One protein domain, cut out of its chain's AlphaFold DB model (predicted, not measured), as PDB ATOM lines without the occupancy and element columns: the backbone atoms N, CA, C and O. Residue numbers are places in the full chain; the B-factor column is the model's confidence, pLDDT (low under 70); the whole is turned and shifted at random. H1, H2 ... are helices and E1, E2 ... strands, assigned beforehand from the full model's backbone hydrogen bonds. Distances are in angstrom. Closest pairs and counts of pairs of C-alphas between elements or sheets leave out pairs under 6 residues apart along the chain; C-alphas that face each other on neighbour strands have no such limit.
ATOM      1  N   GLY A 265     -32.337  18.080  -1.645       50.38
ATOM      2  CA  GLY A 265     -30.918  18.082  -1.324       50.38
ATOM      3  C   GLY A 265     -30.100  19.051  -2.159       50.38
ATOM      4  O   GLY A 265     -30.108  19.056  -3.383       50.38
ATOM      5  N   LEU A 266     -29.306  19.844  -1.453       55.56
ATOM      6  CA  LEU A 266     -28.241  20.627  -2.048       55.56
ATOM      7  C   LEU A 266     -27.023  19.720  -2.240       55.56
ATOM      8  O   LEU A 266     -26.588  19.045  -1.302       55.56
ATOM      9  N   ARG A 267     -26.450  19.691  -3.449       50.09
ATOM     10  CA  ARG A 267     -25.303  18.823  -3.743       50.09
ATOM     11  C   ARG A 267     -24.148  19.158  -2.795       50.09
ATOM     12  O   ARG A 267     -23.679  20.297  -2.731       50.09
ATOM     13  N   GLN A 268     -23.660  18.165  -2.050       44.78
ATOM     14  CA  GLN A 268     -22.480  18.352  -1.209       44.78
ATOM     15  C   GLN A 268     -21.252  18.601  -2.090       44.78
ATOM     16  O   GLN A 268     -20.960  17.845  -3.016       44.78
ATOM     17  N   GLY A 269     -20.545  19.694  -1.805       43.50
ATOM     18  CA  GLY A 269     -19.453  20.177  -2.646       43.50
ATOM     19  C   GLY A 269     -19.899  21.074  -3.799       43.50
ATOM     20  O   GLY A 269     -19.022  21.612  -4.475       43.50
ATOM     21  N   ASP A 270     -21.209  21.287  -3.997       49.53
ATOM     22  CA  ASP A 270     -21.668  22.365  -4.864       49.53
ATOM     23  C   ASP A 270     -21.356  23.714  -4.202       49.53
ATOM     24  O   ASP A 270     -21.613  23.934  -3.010       49.53
ATOM     25  N   PRO A 271     -20.754  24.605  -4.990       46.59
ATOM     26  CA  PRO A 271     -20.593  25.984  -4.682       46.59
ATOM     27  C   PRO A 271     -21.628  26.768  -3.864       46.59
ATOM     28  O   PRO A 271     -21.258  27.526  -2.958       46.59
ATOM     29  N   LEU A 272     -22.888  26.701  -4.279       57.62
ATOM     30  CA  LEU A 272     -23.963  27.587  -3.834       57.62
ATOM     31  C   LEU A 272     -24.723  26.987  -2.658       57.62
ATOM     32  O   LEU A 272     -25.291  27.722  -1.852       57.62
ATOM     33  N   SER A 273     -24.638  25.667  -2.498       65.19
ATOM     34  CA  SER A 273     -25.253  24.903  -1.418       65.19
ATOM     35  C   SER A 273     -25.059  25.520  -0.026       65.19
ATOM     36  O   SER A 273     -26.049  25.685   0.685       65.19
ATOM     37  N   PRO A 274     -23.847  25.942   0.398       65.62
ATOM     38  CA  PRO A 274     -23.688  26.549   1.718       65.62
ATOM     39  C   PRO A 274     -24.432  27.881   1.857       65.62
ATOM     40  O   PRO A 274     -24.907  28.198   2.940       65.62
ATOM     41  N   TYR A 275     -24.538  28.664   0.781       69.06
ATOM     42  CA  TYR A 275     -25.224  29.957   0.804       69.06
ATOM     43  C   TYR A 275     -26.737  29.781   0.849       69.06
ATOM     44  O   TYR A 275     -27.391  30.458   1.634       69.06
ATOM     45  N   PHE A 276     -27.279  28.837   0.079       70.94
ATOM     46  CA  PHE A 276     -28.697  28.488   0.153       70.94
ATOM     47  C   PHE A 276     -29.072  27.981   1.541       70.94
ATOM     48  O   PHE A 276     -30.056  28.436   2.113       70.94
ATOM     49  N   PHE A 277     -28.231  27.139   2.140       73.38
ATOM     50  CA  PHE A 277     -28.461  26.688   3.507       73.38
ATOM     51  C   PHE A 277     -28.405  27.838   4.523       73.38
ATOM     52  O   PHE A 277     -29.249  27.924   5.411       73.38
ATOM     53  N   VAL A 278     -27.460  28.772   4.370       74.88
ATOM     54  CA  VAL A 278     -27.400  29.982   5.206       74.88
ATOM     55  C   VAL A 278     -28.647  30.852   5.033       74.88
ATOM     56  O   VAL A 278     -29.123  31.389   6.026       74.88
ATOM     57  N   LEU A 279     -29.212  30.969   3.829       74.81
ATOM     58  CA  LEU A 279     -30.469  31.697   3.613       74.81
ATOM     59  C   LEU A 279     -31.649  31.030   4.336       74.81
ATOM     60  O   LEU A 279     -32.452  31.729   4.953       74.81
ATOM     61  N   CYS A 280     -31.722  29.697   4.337       75.00
ATOM     62  CA  CYS A 280     -32.713  28.970   5.137       75.00
ATOM     63  C   CYS A 280     -32.544  29.246   6.640       75.00
ATOM     64  O   CYS A 280     -33.521  29.489   7.347       75.00
ATOM     65  N   LEU A 281     -31.305  29.243   7.141       78.56
ATOM     66  CA  LEU A 281     -31.023  29.541   8.548       78.56
ATOM     67  C   LEU A 281     -31.273  31.004   8.913       78.56
ATOM     68  O   LEU A 281     -31.662  31.280  10.041       78.56
ATOM     69  N   GLU A 282     -31.073  31.940   7.989       81.94
ATOM     70  CA  GLU A 282     -31.398  33.355   8.191       81.94
ATOM     71  C   GLU A 282     -32.903  33.531   8.418       81.94
ATOM     72  O   GLU A 282     -33.324  34.267   9.309       81.94
ATOM     73  N   TYR A 283     -33.731  32.800   7.668       82.69
ATOM     74  CA  TYR A 283     -35.172  32.774   7.901       82.69
ATOM     75  C   TYR A 283     -35.514  32.249   9.304       82.69
ATOM     76  O   TYR A 283     -36.289  32.881  10.026       82.69
ATOM     77  N   LEU A 284     -34.880  31.150   9.734       84.44
ATOM     78  CA  LEU A 284     -35.024  30.648  11.103       84.44
ATOM     79  C   LEU A 284     -34.576  31.689  12.137       84.44
ATOM     80  O   LEU A 284     -35.277  31.918  13.120       84.44
ATOM     81  N   SER A 285     -33.438  32.344  11.906       85.31
ATOM     82  CA  SER A 285     -32.876  33.366  12.791       85.31
ATOM     83  C   SER A 285     -33.844  34.528  12.998       85.31
ATOM     84  O   SER A 285     -34.069  34.957  14.131       85.31
ATOM     85  N   ARG A 286     -34.496  34.985  11.923       84.50
ATOM     86  CA  ARG A 286     -35.534  36.025  11.969       84.50
ATOM     87  C   ARG A 286     -36.785  35.555  12.701       84.50
ATOM     88  O   ARG A 286     -37.256  36.262  13.582       84.50
ATOM     89  N   SER A 287     -37.255  34.345  12.407       84.81
ATOM     90  CA  SER A 287     -38.428  33.750  13.058       84.81
ATOM     91  C   SER A 287     -38.228  33.549  14.570       84.81
ATOM     92  O   SER A 287     -39.133  33.808  15.364       84.81
ATOM     93  N   LEU A 288     -37.020  33.156  14.992       85.62
ATOM     94  CA  LEU A 288     -36.611  33.117  16.402       85.62
ATOM     95  C   LEU A 288     -36.411  34.523  16.980       85.62
ATOM     96  O   LEU A 288     -36.613  34.736  18.173       85.62
ATOM     97  N   GLY A 289     -36.013  35.487  16.153       83.94
ATOM     98  CA  GLY A 289     -35.927  36.897  16.513       83.94
ATOM     99  C   GLY A 289     -37.286  37.501  16.867       83.94
ATOM    100  O   GLY A 289     -37.346  38.344  17.758       83.94
ATOM    101  N   ASP A 290     -38.371  37.043  16.244       85.38
ATOM    102  CA  ASP A 290     -39.733  37.504  16.541       85.38
ATOM    103  C   ASP A 290     -40.215  37.075  17.935       85.38
ATOM    104  O   ASP A 290     -41.060  37.749  18.525       85.38
ATOM    105  N   LEU A 291     -39.623  36.024  18.521       85.44
ATOM    106  CA  LEU A 291     -39.936  35.593  19.891       85.44
ATOM    107  C   LEU A 291     -39.657  36.687  20.928       85.44
ATOM    108  O   LEU A 291     -40.294  36.704  21.972       85.44
ATOM    109  N   LYS A 292     -38.784  37.659  20.631       82.38
ATOM    110  CA  LYS A 292     -38.528  38.809  21.518       82.38
ATOM    111  C   LYS A 292     -39.758  39.694  21.757       82.38
ATOM    112  O   LYS A 292     -39.733  40.517  22.668       82.38
ATOM    113  N   HIS A 293     -40.757  39.608  20.878       83.88
ATOM    114  CA  HIS A 293     -42.008  40.357  20.962       83.88
ATOM    115  C   HIS A 293     -43.135  39.540  21.596       83.88
ATOM    116  O   HIS A 293     -44.187  40.101  21.889       83.88
ATOM    117  N   ASN A 294     -42.927  38.238  21.800       86.88
ATOM    118  CA  ASN A 294     -43.906  37.382  22.442       86.88
ATOM    119  C   ASN A 294     -43.785  37.541  23.973       86.88
ATOM    120  O   ASN A 294     -42.705  37.273  24.505       86.88
ATOM    121  N   PRO A 295     -44.848  37.971  24.683       85.62
ATOM    122  CA  PRO A 295     -44.812  38.154  26.136       85.62
ATOM    123  C   PRO A 295     -44.562  36.849  26.905       85.62
ATOM    124  O   PRO A 295     -44.033  36.893  28.013       85.62
ATOM    125  N   ASP A 296     -44.886  35.701  26.308       88.69
ATOM    126  CA  ASP A 296     -44.747  34.388  26.941       88.69
ATOM    127  C   ASP A 296     -43.337  33.797  26.784       88.69
ATOM    128  O   ASP A 296     -42.988  32.820  27.453       88.69
ATOM    129  N   PHE A 297     -42.498  34.378  25.916       89.38
ATOM    130  CA  PHE A 297     -41.136  33.902  25.697       89.38
ATOM    131  C   PHE A 297     -40.140  34.573  26.642       89.38
ATOM    132  O   PHE A 297     -39.921  35.786  26.603       89.38
ATOM    133  N   ASN A 298     -39.445  33.760  27.435       87.69
ATOM    134  CA  ASN A 298     -38.442  34.233  28.373       87.69
ATOM    135  C   ASN A 298     -37.024  33.845  27.938       87.69
ATOM    136  O   ASN A 298     -36.694  32.677  27.717       87.69
ATOM    137  N   PHE A 299     -36.137  34.840  27.881       86.00
ATOM    138  CA  PHE A 299     -34.712  34.612  27.656       86.00
ATOM    139  C   PHE A 299     -34.048  34.008  28.899       86.00
ATOM    140  O   PHE A 299     -34.456  34.259  30.034       86.00
ATOM    141  N   HIS A 300     -32.964  33.258  28.687       84.75
ATOM    142  CA  HIS A 300     -32.104  32.816  29.782       84.75
ATOM    143  C   HIS A 300     -31.620  34.028  30.598       84.75
ATOM    144  O   HIS A 300     -31.290  35.056  30.011       84.75
ATOM    145  N   SER A 301     -31.511  33.910  31.928       77.94
ATOM    146  CA  SER A 301     -31.214  35.031  32.847       77.94
ATOM    147  C   SER A 301     -29.997  35.871  32.432       77.94
ATOM    148  O   SER A 301     -30.054  37.096  32.422       77.94
ATOM    149  N   ARG A 302     -28.914  35.216  31.998       75.00
ATOM    150  CA  ARG A 302     -27.690  35.873  31.490       75.00
ATOM    151  C   ARG A 302     -27.773  36.395  30.047       75.00
ATOM    152  O   ARG A 302     -26.855  37.051  29.581       75.00
ATOM    153  N   CYS A 303     -28.835  36.071  29.318       73.94
ATOM    154  CA  CYS A 303     -29.052  36.441  27.915       73.94
ATOM    155  C   CYS A 303     -30.152  37.500  27.738       73.94
ATOM    156  O   CYS A 303     -30.349  37.970  26.619       73.94
ATOM    157  N   VAL A 304     -30.837  37.903  28.819       75.38
ATOM    158  CA  VAL A 304     -31.917  38.906  28.791       75.38
ATOM    159  C   VAL A 304     -31.424  40.240  28.226       75.38
ATOM    160  O   VAL A 304     -32.039  40.778  27.308       75.38
ATOM    161  N   GLY A 305     -30.281  40.741  28.711       70.81
ATOM    162  CA  GLY A 305     -29.717  42.022  28.259       70.81
ATOM    163  C   GLY A 305     -29.310  42.031  26.782       70.81
ATOM    164  O   GLY A 305     -29.389  43.064  26.127       70.81
ATOM    165  N   LEU A 306     -28.938  40.868  26.240       74.38
ATOM    166  CA  LEU A 306     -28.526  40.702  24.843       74.38
ATOM    167  C   LEU A 306     -29.680  40.284  23.922       74.38
ATOM    168  O   LEU A 306     -29.484  40.220  22.709       74.38
ATOM    169  N   LYS A 307     -30.859  39.965  24.482       75.62
ATOM    170  CA  LYS A 307     -31.990  39.327  23.779       75.62
ATOM    171  C   LYS A 307     -31.524  38.171  22.887       75.62
ATOM    172  O   LYS A 307     -31.934  38.032  21.736       75.62
ATOM    173  N   PHE A 308     -30.605  37.371  23.423       77.56
ATOM    174  CA  PHE A 308     -29.891  36.350  22.670       77.56
ATOM    175  C   PHE A 308     -30.620  35.005  22.751       77.56
ATOM    176  O   PHE A 308     -30.787  34.470  23.846       77.56
ATOM    177  N   SER A 309     -31.057  34.471  21.603       80.69
ATOM    178  CA  SER A 309     -31.866  33.241  21.528       80.69
ATOM    179  C   SER A 309     -31.178  32.054  20.853       80.69
ATOM    180  O   SER A 309     -31.561  30.917  21.110       80.69
ATOM    181  N   HIS A 310     -30.183  32.267  19.985       85.19
ATOM    182  CA  HIS A 310     -29.588  31.169  19.219       85.19
ATOM    183  C   HIS A 310     -28.178  31.462  18.695       85.19
ATOM    184  O   HIS A 310     -27.809  32.604  18.428       85.19
ATOM    185  N   LEU A 311     -27.414  30.392  18.480       83.75
ATOM    186  CA  LEU A 311     -26.134  30.365  17.781       83.75
ATOM    187  C   LEU A 311     -26.210  29.318  16.669       83.75
ATOM    188  O   LEU A 311     -26.439  28.144  16.945       83.75
ATOM    189  N   ALA A 312     -26.006  29.733  15.422       80.94
ATOM    190  CA  ALA A 312     -26.076  28.843  14.268       80.94
ATOM    191  C   ALA A 312     -24.723  28.772  13.554       80.94
ATOM    192  O   ALA A 312     -24.151  29.798  13.171       80.94
ATOM    193  N   TYR A 313     -24.227  27.557  13.329       77.19
ATOM    194  CA  TYR A 313     -23.094  27.304  12.447       77.19
ATOM    195  C   TYR A 313     -23.433  26.158  11.502       77.19
ATOM    196  O   TYR A 313     -23.337  24.994  11.874       77.19
ATOM    197  N   ALA A 314     -23.815  26.498  10.268       78.06
ATOM    198  CA  ALA A 314     -24.412  25.522   9.362       78.06
ATOM    199  C   ALA A 314     -25.518  24.739  10.101       78.06
ATOM    200  O   ALA A 314     -26.397  25.359  10.694       78.06
ATOM    201  N   ASP A 315     -25.509  23.414  10.045       80.62
ATOM    202  CA  ASP A 315     -26.498  22.539  10.672       80.62
ATOM    203  C   ASP A 315     -26.374  22.450  12.205       80.62
ATOM    204  O   ASP A 315     -27.322  22.031  12.867       80.62
ATOM    205  N   ASP A 316     -25.257  22.903  12.785       84.19
ATOM    206  CA  ASP A 316     -25.034  22.907  14.232       84.19
ATOM    207  C   ASP A 316     -25.669  24.150  14.889       84.19
ATOM    208  O   ASP A 316     -25.061  25.230  14.981       84.19
ATOM    209  N   LEU A 317     -26.902  23.984  15.374       87.50
ATOM    210  CA  LEU A 317     -27.690  25.006  16.070       87.50
ATOM    211  C   LEU A 317     -27.649  24.812  17.596       87.50
ATOM    212  O   LEU A 317     -27.890  23.718  18.100       87.50
ATOM    213  N   VAL A 318     -27.403  25.892  18.337       89.06
ATOM    214  CA  VAL A 318     -27.548  25.952  19.801       89.06
ATOM    215  C   VAL A 318     -28.608  26.988  20.132       89.06
ATOM    216  O   VAL A 318     -28.502  28.138  19.709       89.06
ATOM    217  N   LEU A 319     -29.628  26.581  20.879       90.00
ATOM    218  CA  LEU A 319     -30.774  27.411  21.238       90.00
ATOM    219  C   LEU A 319     -30.734  27.734  22.728       90.00
ATOM    220  O   LEU A 319     -30.369  26.886  23.543       90.00
ATOM    221  N   PHE A 320     -31.107  28.962  23.069       89.00
ATOM    222  CA  PHE A 320     -31.085  29.489  24.426       89.00
ATOM    223  C   PHE A 320     -32.461  30.043  24.785       89.00
ATOM    224  O   PHE A 320     -32.991  30.930  24.117       89.00
ATOM    225  N   SER A 321     -33.009  29.555  25.891       90.00
ATOM    226  CA  SER A 321     -34.220  30.078  26.517       90.00
ATOM    227  C   SER A 321     -34.112  29.945  28.027       90.00
ATOM    228  O   SER A 321     -33.193  29.311  28.557       90.00
ATOM    229  N   ARG A 322     -35.062  30.541  28.742       89.19
ATOM    230  CA  ARG A 322     -35.332  30.143  30.117       89.19
ATOM    231  C   ARG A 322     -35.817  28.685  30.126       89.19
ATOM    232  O   ARG A 322     -36.413  28.207  29.161       89.19
ATOM    233  N   GLY A 323     -35.481  27.969  31.197       86.44
ATOM    234  CA  GLY A 323     -35.799  26.551  31.374       86.44
ATOM    235  C   GLY A 323     -37.250  26.286  31.775       86.44
ATOM    236  O   GLY A 323     -37.482  25.379  32.564       86.44
ATOM    237  N   ASP A 324     -38.198  27.096  31.303       90.00
ATOM    238  CA  ASP A 324     -39.629  26.860  31.481       90.00
ATOM    239  C   ASP A 324     -40.226  26.154  30.249       90.00
ATOM    240  O   ASP A 324     -39.790  26.408  29.118       90.00
ATOM    241  N   PRO A 325     -41.231  25.278  30.435       91.06
ATOM    242  CA  PRO A 325     -41.849  24.543  29.333       91.06
ATOM    243  C   PRO A 325     -42.429  25.432  28.228       91.06
ATOM    244  O   PRO A 325     -42.340  25.078  27.053       91.06
ATOM    245  N   THR A 326     -42.984  26.592  28.587       92.56
ATOM    246  CA  THR A 326     -43.620  27.526  27.647       92.56
ATOM    247  C   THR A 326     -42.611  28.073  26.642       92.56
ATOM    248  O   THR A 326     -42.805  27.952  25.431       92.56
ATOM    249  N   SER A 327     -41.483  28.598  27.122       91.88
ATOM    250  CA  SER A 327     -40.425  29.152  26.273       91.88
ATOM    251  C   SER A 327     -39.804  28.087  25.367       91.88
ATOM    252  O   SER A 327     -39.511  28.359  24.202       91.88
ATOM    253  N   VAL A 328     -39.635  26.863  25.878       92.62
ATOM    254  CA  VAL A 328     -39.131  25.732  25.085       92.62
ATOM    255  C   VAL A 328     -40.137  25.319  24.009       92.62
ATOM    256  O   VAL A 328     -39.734  25.106  22.864       92.62
ATOM    257  N   SER A 329     -41.434  25.258  24.327       93.50
ATOM    258  CA  SER A 329     -42.488  24.939  23.353       93.50
ATOM    259  C   SER A 329     -42.506  25.935  22.199       93.50
ATOM    260  O   SER A 329     -42.488  25.525  21.044       93.50
ATOM    261  N   LEU A 330     -42.422  27.236  22.491       93.31
ATOM    262  CA  LEU A 330     -42.394  28.280  21.462       93.31
ATOM    263  C   LEU A 330     -41.209  28.126  20.499       93.31
ATOM    264  O   LEU A 330     -41.356  28.327  19.293       93.31
ATOM    265  N   ILE A 331     -40.032  27.747  21.005       92.25
ATOM    266  CA  ILE A 331     -38.871  27.448  20.156       92.25
ATOM    267  C   ILE A 331     -39.139  26.220  19.282       92.25
ATOM    268  O   ILE A 331     -38.857  26.249  18.080       92.25
ATOM    269  N   MET A 332     -39.686  25.151  19.863       92.44
ATOM    270  CA  MET A 332     -40.011  23.927  19.127       92.44
ATOM    271  C   MET A 332     -41.058  24.178  18.038       92.44
ATOM    272  O   MET A 332     -40.912  23.648  16.937       92.44
ATOM    273  N   ASP A 333     -42.038  25.046  18.282       92.00
ATOM    274  CA  ASP A 333     -43.041  25.448  17.291       92.00
ATOM    275  C   ASP A 333     -42.405  26.193  16.115       92.00
ATOM    276  O   ASP A 333     -42.729  25.920  14.957       92.00
ATOM    277  N   LYS A 334     -41.435  27.084  16.372       90.31
ATOM    278  CA  LYS A 334     -40.681  27.757  15.299       90.31
ATOM    279  C   LYS A 334     -39.841  26.784  14.476       90.31
ATOM    280  O   LYS A 334     -39.780  26.923  13.254       90.31
ATOM    281  N   LEU A 335     -39.210  25.799  15.117       89.81
ATOM    282  CA  LEU A 335     -38.452  24.761  14.414       89.81
ATOM    283  C   LEU A 335     -39.360  23.851  13.588       89.81
ATOM    284  O   LEU A 335     -39.014  23.521  12.455       89.81
ATOM    285  N   LYS A 336     -40.519  23.471  14.130       89.50
ATOM    286  CA  LYS A 336     -41.521  22.678  13.419       89.50
ATOM    287  C   LYS A 336     -42.037  23.434  12.201       89.50
ATOM    288  O   LYS A 336     -41.991  22.897  11.105       89.50
ATOM    289  N   TYR A 337     -42.406  24.700  12.371       86.69
ATOM    290  CA  TYR A 337     -42.851  25.553  11.274       86.69
ATOM    291  C   TYR A 337     -41.791  25.687  10.170       86.69
ATOM    292  O   TYR A 337     -42.112  25.601   8.985       86.69
ATOM    293  N   LEU A 338     -40.510  25.832  10.537       84.31
ATOM    294  CA  LEU A 338     -39.420  25.782   9.561       84.31
ATOM    295  C   LEU A 338     -39.369  24.425   8.851       84.31
ATOM    296  O   LEU A 338     -39.203  24.392   7.633       84.31
ATOM    297  N   GLY A 339     -39.471  23.323   9.591       82.88
ATOM    298  CA  GLY A 339     -39.472  21.976   9.028       82.88
ATOM    299  C   GLY A 339     -40.616  21.760   8.040       82.88
ATOM    300  O   GLY A 339     -40.379  21.266   6.942       82.88
ATOM    301  N   ASP A 340     -41.810  22.245   8.372       81.44
ATOM    302  CA  ASP A 340     -42.998  22.181   7.520       81.44
ATOM    303  C   ASP A 340     -42.814  23.006   6.232       81.44
ATOM    304  O   ASP A 340     -43.201  22.566   5.151       81.44
ATOM    305  N   CYS A 341     -42.163  24.174   6.313       76.31
ATOM    306  CA  CYS A 341     -41.915  25.037   5.151       76.31
ATOM    307  C   CYS A 341     -40.749  24.569   4.265       76.31
ATOM    308  O   CYS A 341     -40.769  24.766   3.052       76.31
ATOM    309  N   SER A 342     -39.689  24.022   4.864       74.00
ATOM    310  CA  SER A 342     -38.422  23.720   4.175       74.00
ATOM    311  C   SER A 342     -38.205  22.236   3.884       74.00
ATOM    312  O   SER A 342     -37.279  21.885   3.154       74.00
ATOM    313  N   GLY A 343     -39.005  21.353   4.485       75.19
ATOM    314  CA  GLY A 343     -38.789  19.907   4.467       75.19
ATOM    315  C   GLY A 343     -37.608  19.439   5.327       75.19
ATOM    316  O   GLY A 343     -37.219  18.273   5.238       75.19
ATOM    317  N   LEU A 344     -37.007  20.321   6.139       79.50
ATOM    318  CA  LEU A 344     -35.930  19.961   7.062       79.50
ATOM    319  C   LEU A 344     -36.483  19.224   8.287       79.50
ATOM    320  O   LEU A 344     -37.447  19.655   8.911       79.50
ATOM    321  N   SER A 345     -35.818  18.142   8.683       82.62
ATOM    322  CA  SER A 345     -36.160  17.376   9.885       82.62
ATOM    323  C   SER A 345     -35.057  17.467  10.934       82.62
ATOM    324  O   SER A 345     -33.877  17.295  10.617       82.62
ATOM    325  N   ILE A 346     -35.437  17.656  12.198       87.31
ATOM    326  CA  ILE A 346     -34.500  17.614  13.325       87.31
ATOM    327  C   ILE A 346     -33.997  16.181  13.516       87.31
ATOM    328  O   ILE A 346     -34.777  15.231  13.576       87.31
ATOM    329  N   ASN A 347     -32.684  16.021  13.664       88.06
ATOM    330  CA  ASN A 347     -32.098  14.736  14.009       88.06
ATOM    331  C   ASN A 347     -32.190  14.505  15.528       88.06
ATOM    332  O   ASN A 347     -31.382  15.038  16.289       88.06
ATOM    333  N   LEU A 348     -33.154  13.693  15.965       87.62
ATOM    334  CA  LEU A 348     -33.405  13.428  17.388       87.62
ATOM    335  C   LEU A 348     -32.261  12.681  18.091       87.62
ATOM    336  O   LEU A 348     -32.087  12.846  19.293       87.62
ATOM    337  N   THR A 349     -31.461  11.886  17.369       85.38
ATOM    338  CA  THR A 349     -30.354  11.124  17.978       85.38
ATOM    339  C   THR A 349     -29.128  11.991  18.242       85.38
ATOM    340  O   THR A 349     -28.379  11.731  19.181       85.38
ATOM    341  N   LYS A 350     -28.925  13.038  17.437       86.31
ATOM    342  CA  LYS A 350     -27.855  14.028  17.633       86.31
ATOM    343  C   LYS A 350     -28.268  15.202  18.517       86.31
ATOM    344  O   LYS A 350     -27.394  15.882  19.047       86.31
ATOM    345  N   SER A 351     -29.569  15.454  18.644       91.25
ATOM    346  CA  SER A 351     -30.095  16.582  19.411       91.25
ATOM    347  C   SER A 351     -30.201  16.234  20.890       91.25
ATOM    348  O   SER A 351     -30.734  15.190  21.279       91.25
ATOM    349  N   SER A 352     -29.711  17.136  21.730       91.31
ATOM    350  CA  SER A 352     -29.811  17.020  23.177       91.31
ATOM    351  C   SER A 352     -30.114  18.368  23.809       91.31
ATOM    352  O   SER A 352     -29.703  19.419  23.311       91.31
ATOM    353  N   PHE A 353     -30.845  18.335  24.918       91.44
ATOM    354  CA  PHE A 353     -31.103  19.515  25.732       91.44
ATOM    355  C   PHE A 353     -30.261  19.460  27.008       91.44
ATOM    356  O   PHE A 353     -30.006  18.387  27.555       91.44
ATOM    357  N   HIS A 354     -29.821  20.624  27.477       89.31
ATOM    358  CA  HIS A 354     -29.012  20.764  28.684       89.31
ATOM    359  C   HIS A 354     -29.689  21.779  29.601       89.31
ATOM    360  O   HIS A 354     -29.979  22.894  29.171       89.31
ATOM    361  N   LEU A 355     -29.947  21.395  30.852       86.69
ATOM    362  CA  LEU A 355     -30.608  22.241  31.846       86.69
ATOM    363  C   LEU A 355     -29.647  22.581  32.983       86.69
ATOM    364  O   LEU A 355     -28.764  21.794  33.322       86.69
ATOM    365  N   ALA A 356     -29.854  23.744  33.594       81.69
ATOM    366  CA  ALA A 356     -29.164  24.162  34.806       81.69
ATOM    367  C   ALA A 356     -30.160  24.865  35.737       81.69
ATOM    368  O   ALA A 356     -30.764  25.862  35.348       81.69
ATOM    369  N   GLY A 357     -30.334  24.344  36.957       80.31
ATOM    370  CA  GLY A 357     -31.199  24.955  37.976       80.31
ATOM    371  C   GLY A 357     -32.703  24.900  37.675       80.31
ATOM    372  O   GLY A 357     -33.416  25.833  38.029       80.31
ATOM    373  N   VAL A 358     -33.175  23.841  37.008       85.56
ATOM    374  CA  VAL A 358     -34.593  23.622  36.658       85.56
ATOM    375  C   VAL A 358     -35.180  22.514  37.539       85.56
ATOM    376  O   VAL A 358     -34.458  21.603  37.943       85.56
ATOM    377  N   SER A 359     -36.474  22.601  37.860       87.75
ATOM    378  CA  SER A 359     -37.177  21.595  38.663       87.75
ATOM    379  C   SER A 359     -37.276  20.246  37.929       87.75
ATOM    380  O   SER A 359     -37.260  20.181  36.695       87.75
ATOM    381  N   ASN A 360     -37.401  19.145  38.678       87.62
ATOM    382  CA  ASN A 360     -37.570  17.815  38.078       87.62
ATOM    383  C   ASN A 360     -38.880  17.714  37.278       87.62
ATOM    384  O   ASN A 360     -38.898  17.107  36.212       87.62
ATOM    385  N   THR A 361     -39.946  18.369  37.747       90.31
ATOM    386  CA  THR A 361     -41.248  18.408  37.067       90.31
ATOM    387  C   THR A 361     -41.161  19.107  35.713       90.31
ATOM    388  O   THR A 361     -41.601  18.556  34.707       90.31
ATOM    389  N   ASP A 362     -40.518  20.277  35.646       88.81
ATOM    390  CA  ASP A 362     -40.347  21.000  34.379       88.81
ATOM    391  C   ASP A 362     -39.422  20.241  33.422       88.81
ATOM    392  O   ASP A 362     -39.629  20.252  32.210       88.81
ATOM    393  N   THR A 363     -38.426  19.532  33.960       88.88
ATOM    394  CA  THR A 363     -37.500  18.708  33.170       88.88
ATOM    395  C   THR A 363     -38.231  17.591  32.421       88.88
ATOM    396  O   THR A 363     -37.958  17.365  31.239       88.88
ATOM    397  N   GLU A 364     -39.179  16.910  33.067       90.44
ATOM    398  CA  GLU A 364     -39.991  15.864  32.432       90.44
ATOM    399  C   GLU A 364     -40.903  16.428  31.339       90.44
ATOM    400  O   GLU A 364     -40.980  15.858  30.245       90.44
ATOM    401  N   ILE A 365     -41.520  17.589  31.580       91.62
ATOM    402  CA  ILE A 365     -42.357  18.273  30.584       91.62
ATOM    403  C   ILE A 365     -41.508  18.692  29.377       91.62
ATOM    404  O   ILE A 365     -41.867  18.402  28.235       91.62
ATOM    405  N   ILE A 366     -40.346  19.308  29.606       91.75
ATOM    406  CA  ILE A 366     -39.410  19.723  28.548       91.75
ATOM    407  C   ILE A 366     -38.942  18.520  27.726       91.75
ATOM    408  O   ILE A 366     -38.862  18.596  26.496       91.75
ATOM    409  N   LYS A 367     -38.671  17.387  28.376       91.88
ATOM    410  CA  LYS A 367     -38.326  16.139  27.689       91.88
ATOM    411  C   LYS A 367     -39.477  15.644  26.808       91.88
ATOM    412  O   LYS A 367     -39.226  15.206  25.687       91.88
ATOM    413  N   GLY A 368     -40.722  15.760  27.272       90.69
ATOM    414  CA  GLY A 368     -41.918  15.434  26.490       90.69
ATOM    415  C   GLY A 368     -42.110  16.337  25.266       90.69
ATOM    416  O   GLY A 368     -42.360  15.838  24.168       90.69
ATOM    417  N   VAL A 369     -41.931  17.651  25.437       90.44
ATOM    418  CA  VAL A 369     -42.081  18.659  24.371       90.44
ATOM    419  C   VAL A 369     -40.988  18.522  23.310       90.44
ATOM    420  O   VAL A 369     -41.273  18.497  22.114       90.44
ATOM    421  N   THR A 370     -39.726  18.410  23.730       90.44
ATOM    422  CA  THR A 370     -38.579  18.382  22.806       90.44
ATOM    423  C   THR A 370     -38.342  17.012  22.181       90.44
ATOM    424  O   THR A 370     -37.844  16.930  21.059       90.44
ATOM    425  N   ARG A 371     -38.666  15.928  22.900       89.62
ATOM    426  CA  ARG A 371     -38.281  14.539  22.574       89.62
ATOM    427  C   ARG A 371     -36.766  14.330  22.441       89.62
ATOM    428  O   ARG A 371     -36.326  13.325  21.886       89.62
ATOM    429  N   PHE A 372     -35.964  15.274  22.928       91.75
ATOM    430  CA  PHE A 372     -34.509  15.201  22.878       91.75
ATOM    431  C   PHE A 372     -33.967  14.378  24.048       91.75
ATOM    432  O   PHE A 372     -34.602  14.231  25.094       91.75
ATOM    433  N   SER A 373     -32.753  13.857  23.880       88.88
ATOM    434  CA  SER A 373     -32.027  13.249  24.994       88.88
ATOM    435  C   SER A 373     -31.529  14.333  25.959       88.88
ATOM    436  O   SER A 373     -31.111  15.412  25.533       88.88
ATOM    437  N   GLN A 374     -31.576  14.068  27.267       89.62
ATOM    438  CA  GLN A 374     -30.985  14.975  28.251       89.62
ATOM    439  C   GLN A 374     -29.466  14.787  28.249       89.62
ATOM    440  O   GLN A 374     -28.973  13.691  28.522       89.62
ATOM    441  N   GLY A 375     -28.732  15.848  27.923       87.00
ATOM    442  CA  GLY A 375     -27.274  15.872  27.950       87.00
ATOM    443  C   GLY A 375     -26.714  16.338  29.295       87.00
ATOM    444  O   GLY A 375     -27.434  16.841  30.159       87.00
ATOM    445  N   SER A 376     -25.398  16.200  29.463       84.50
ATOM    446  CA  SER A 376     -24.657  16.690  30.627       84.50
ATOM    447  C   SER A 376     -23.522  17.623  30.206       84.50
ATOM    448  O   SER A 376     -22.958  17.508  29.117       84.50
ATOM    449  N   PHE A 377     -23.182  18.574  31.076       81.31
ATOM    450  CA  PHE A 377     -22.006  19.413  30.878       81.31
ATOM    451  C   PHE A 377     -20.730  18.662  31.300       81.31
ATOM    452  O   PHE A 377     -20.745  17.934  32.295       81.31
TER     453      PHE A 377
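Overview. This is residues 265 to 377 of the 514 residues of the protein "Reverse transcriptase domain-containing protein" of Actinidia rufa (UniProt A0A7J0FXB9). A long helix, H1, packs at a slant on a second one, H2, with a small two-strand hairpin, E1 and E2, beside H1, and a short helix, H3, packed near the first end of H2. H2 sits between H1 and H3 and touches both, and residues 267 to 272 stick out before H1. The printed part has 113 residues with three named helices and two named strands in the order H1, E1, E2, H2, H3; the sheet, E1 - E2, is antiparallel, and the class is mostly helix. The whole is compact, with a radius of gyration of the C-alphas of 14.8 A, and only just elongated, spanning 46 by 30 by 26 A.

Arrangement. H1, residues 273 to 293, touches H2, residues 325 to 342, closest at the C-alphas of Leu 284 and Leu 338, 6.7 A apart. They run opposite ways at a steep tilt of 35.5 degrees, only just beyond shallow. The closest C-alphas of H1 and E1, residues 310 to 313, are those of Ser 285 and His 310, 7.5 A apart. E1 forms a hairpin with E2, residues 316 to 319; N 311 and O 318 are 2.8 A apart, within hydrogen-bond range. H2, with residues 325 to 332 alone, touches H3, residues 360 to 370, closest at the C-alphas of Pro 325 and Ile 366, 5.5 A apart. They run the same way at a shallow tilt of 9 degrees. H1 and H3 are apart. Every O i to N i+4 pair is within hydrogen-bond range in H2 and H3, and 14 of 17 in H1.

Along the chain. H1 runs 31.9 A from C-alpha 273 at (-25.253, 24.903, -1.418). E1 and E2 are each 10.1 A long. H2 measures 25.4 A, and H3 15.3 A, ending with C-alpha 370 at (-38.579, 18.382, 22.806).

Size, cuts and confidence. The farthest C-alphas, of Pro 271 and Thr 361, are 47.2 A apart. The printed part has no cut. The links H1 to E1 and H2 to H3 are long. In the latter, residues 352 to 353 pair with 373 to 374, parallel. Residues 265 to 275 have pLDDT under 70.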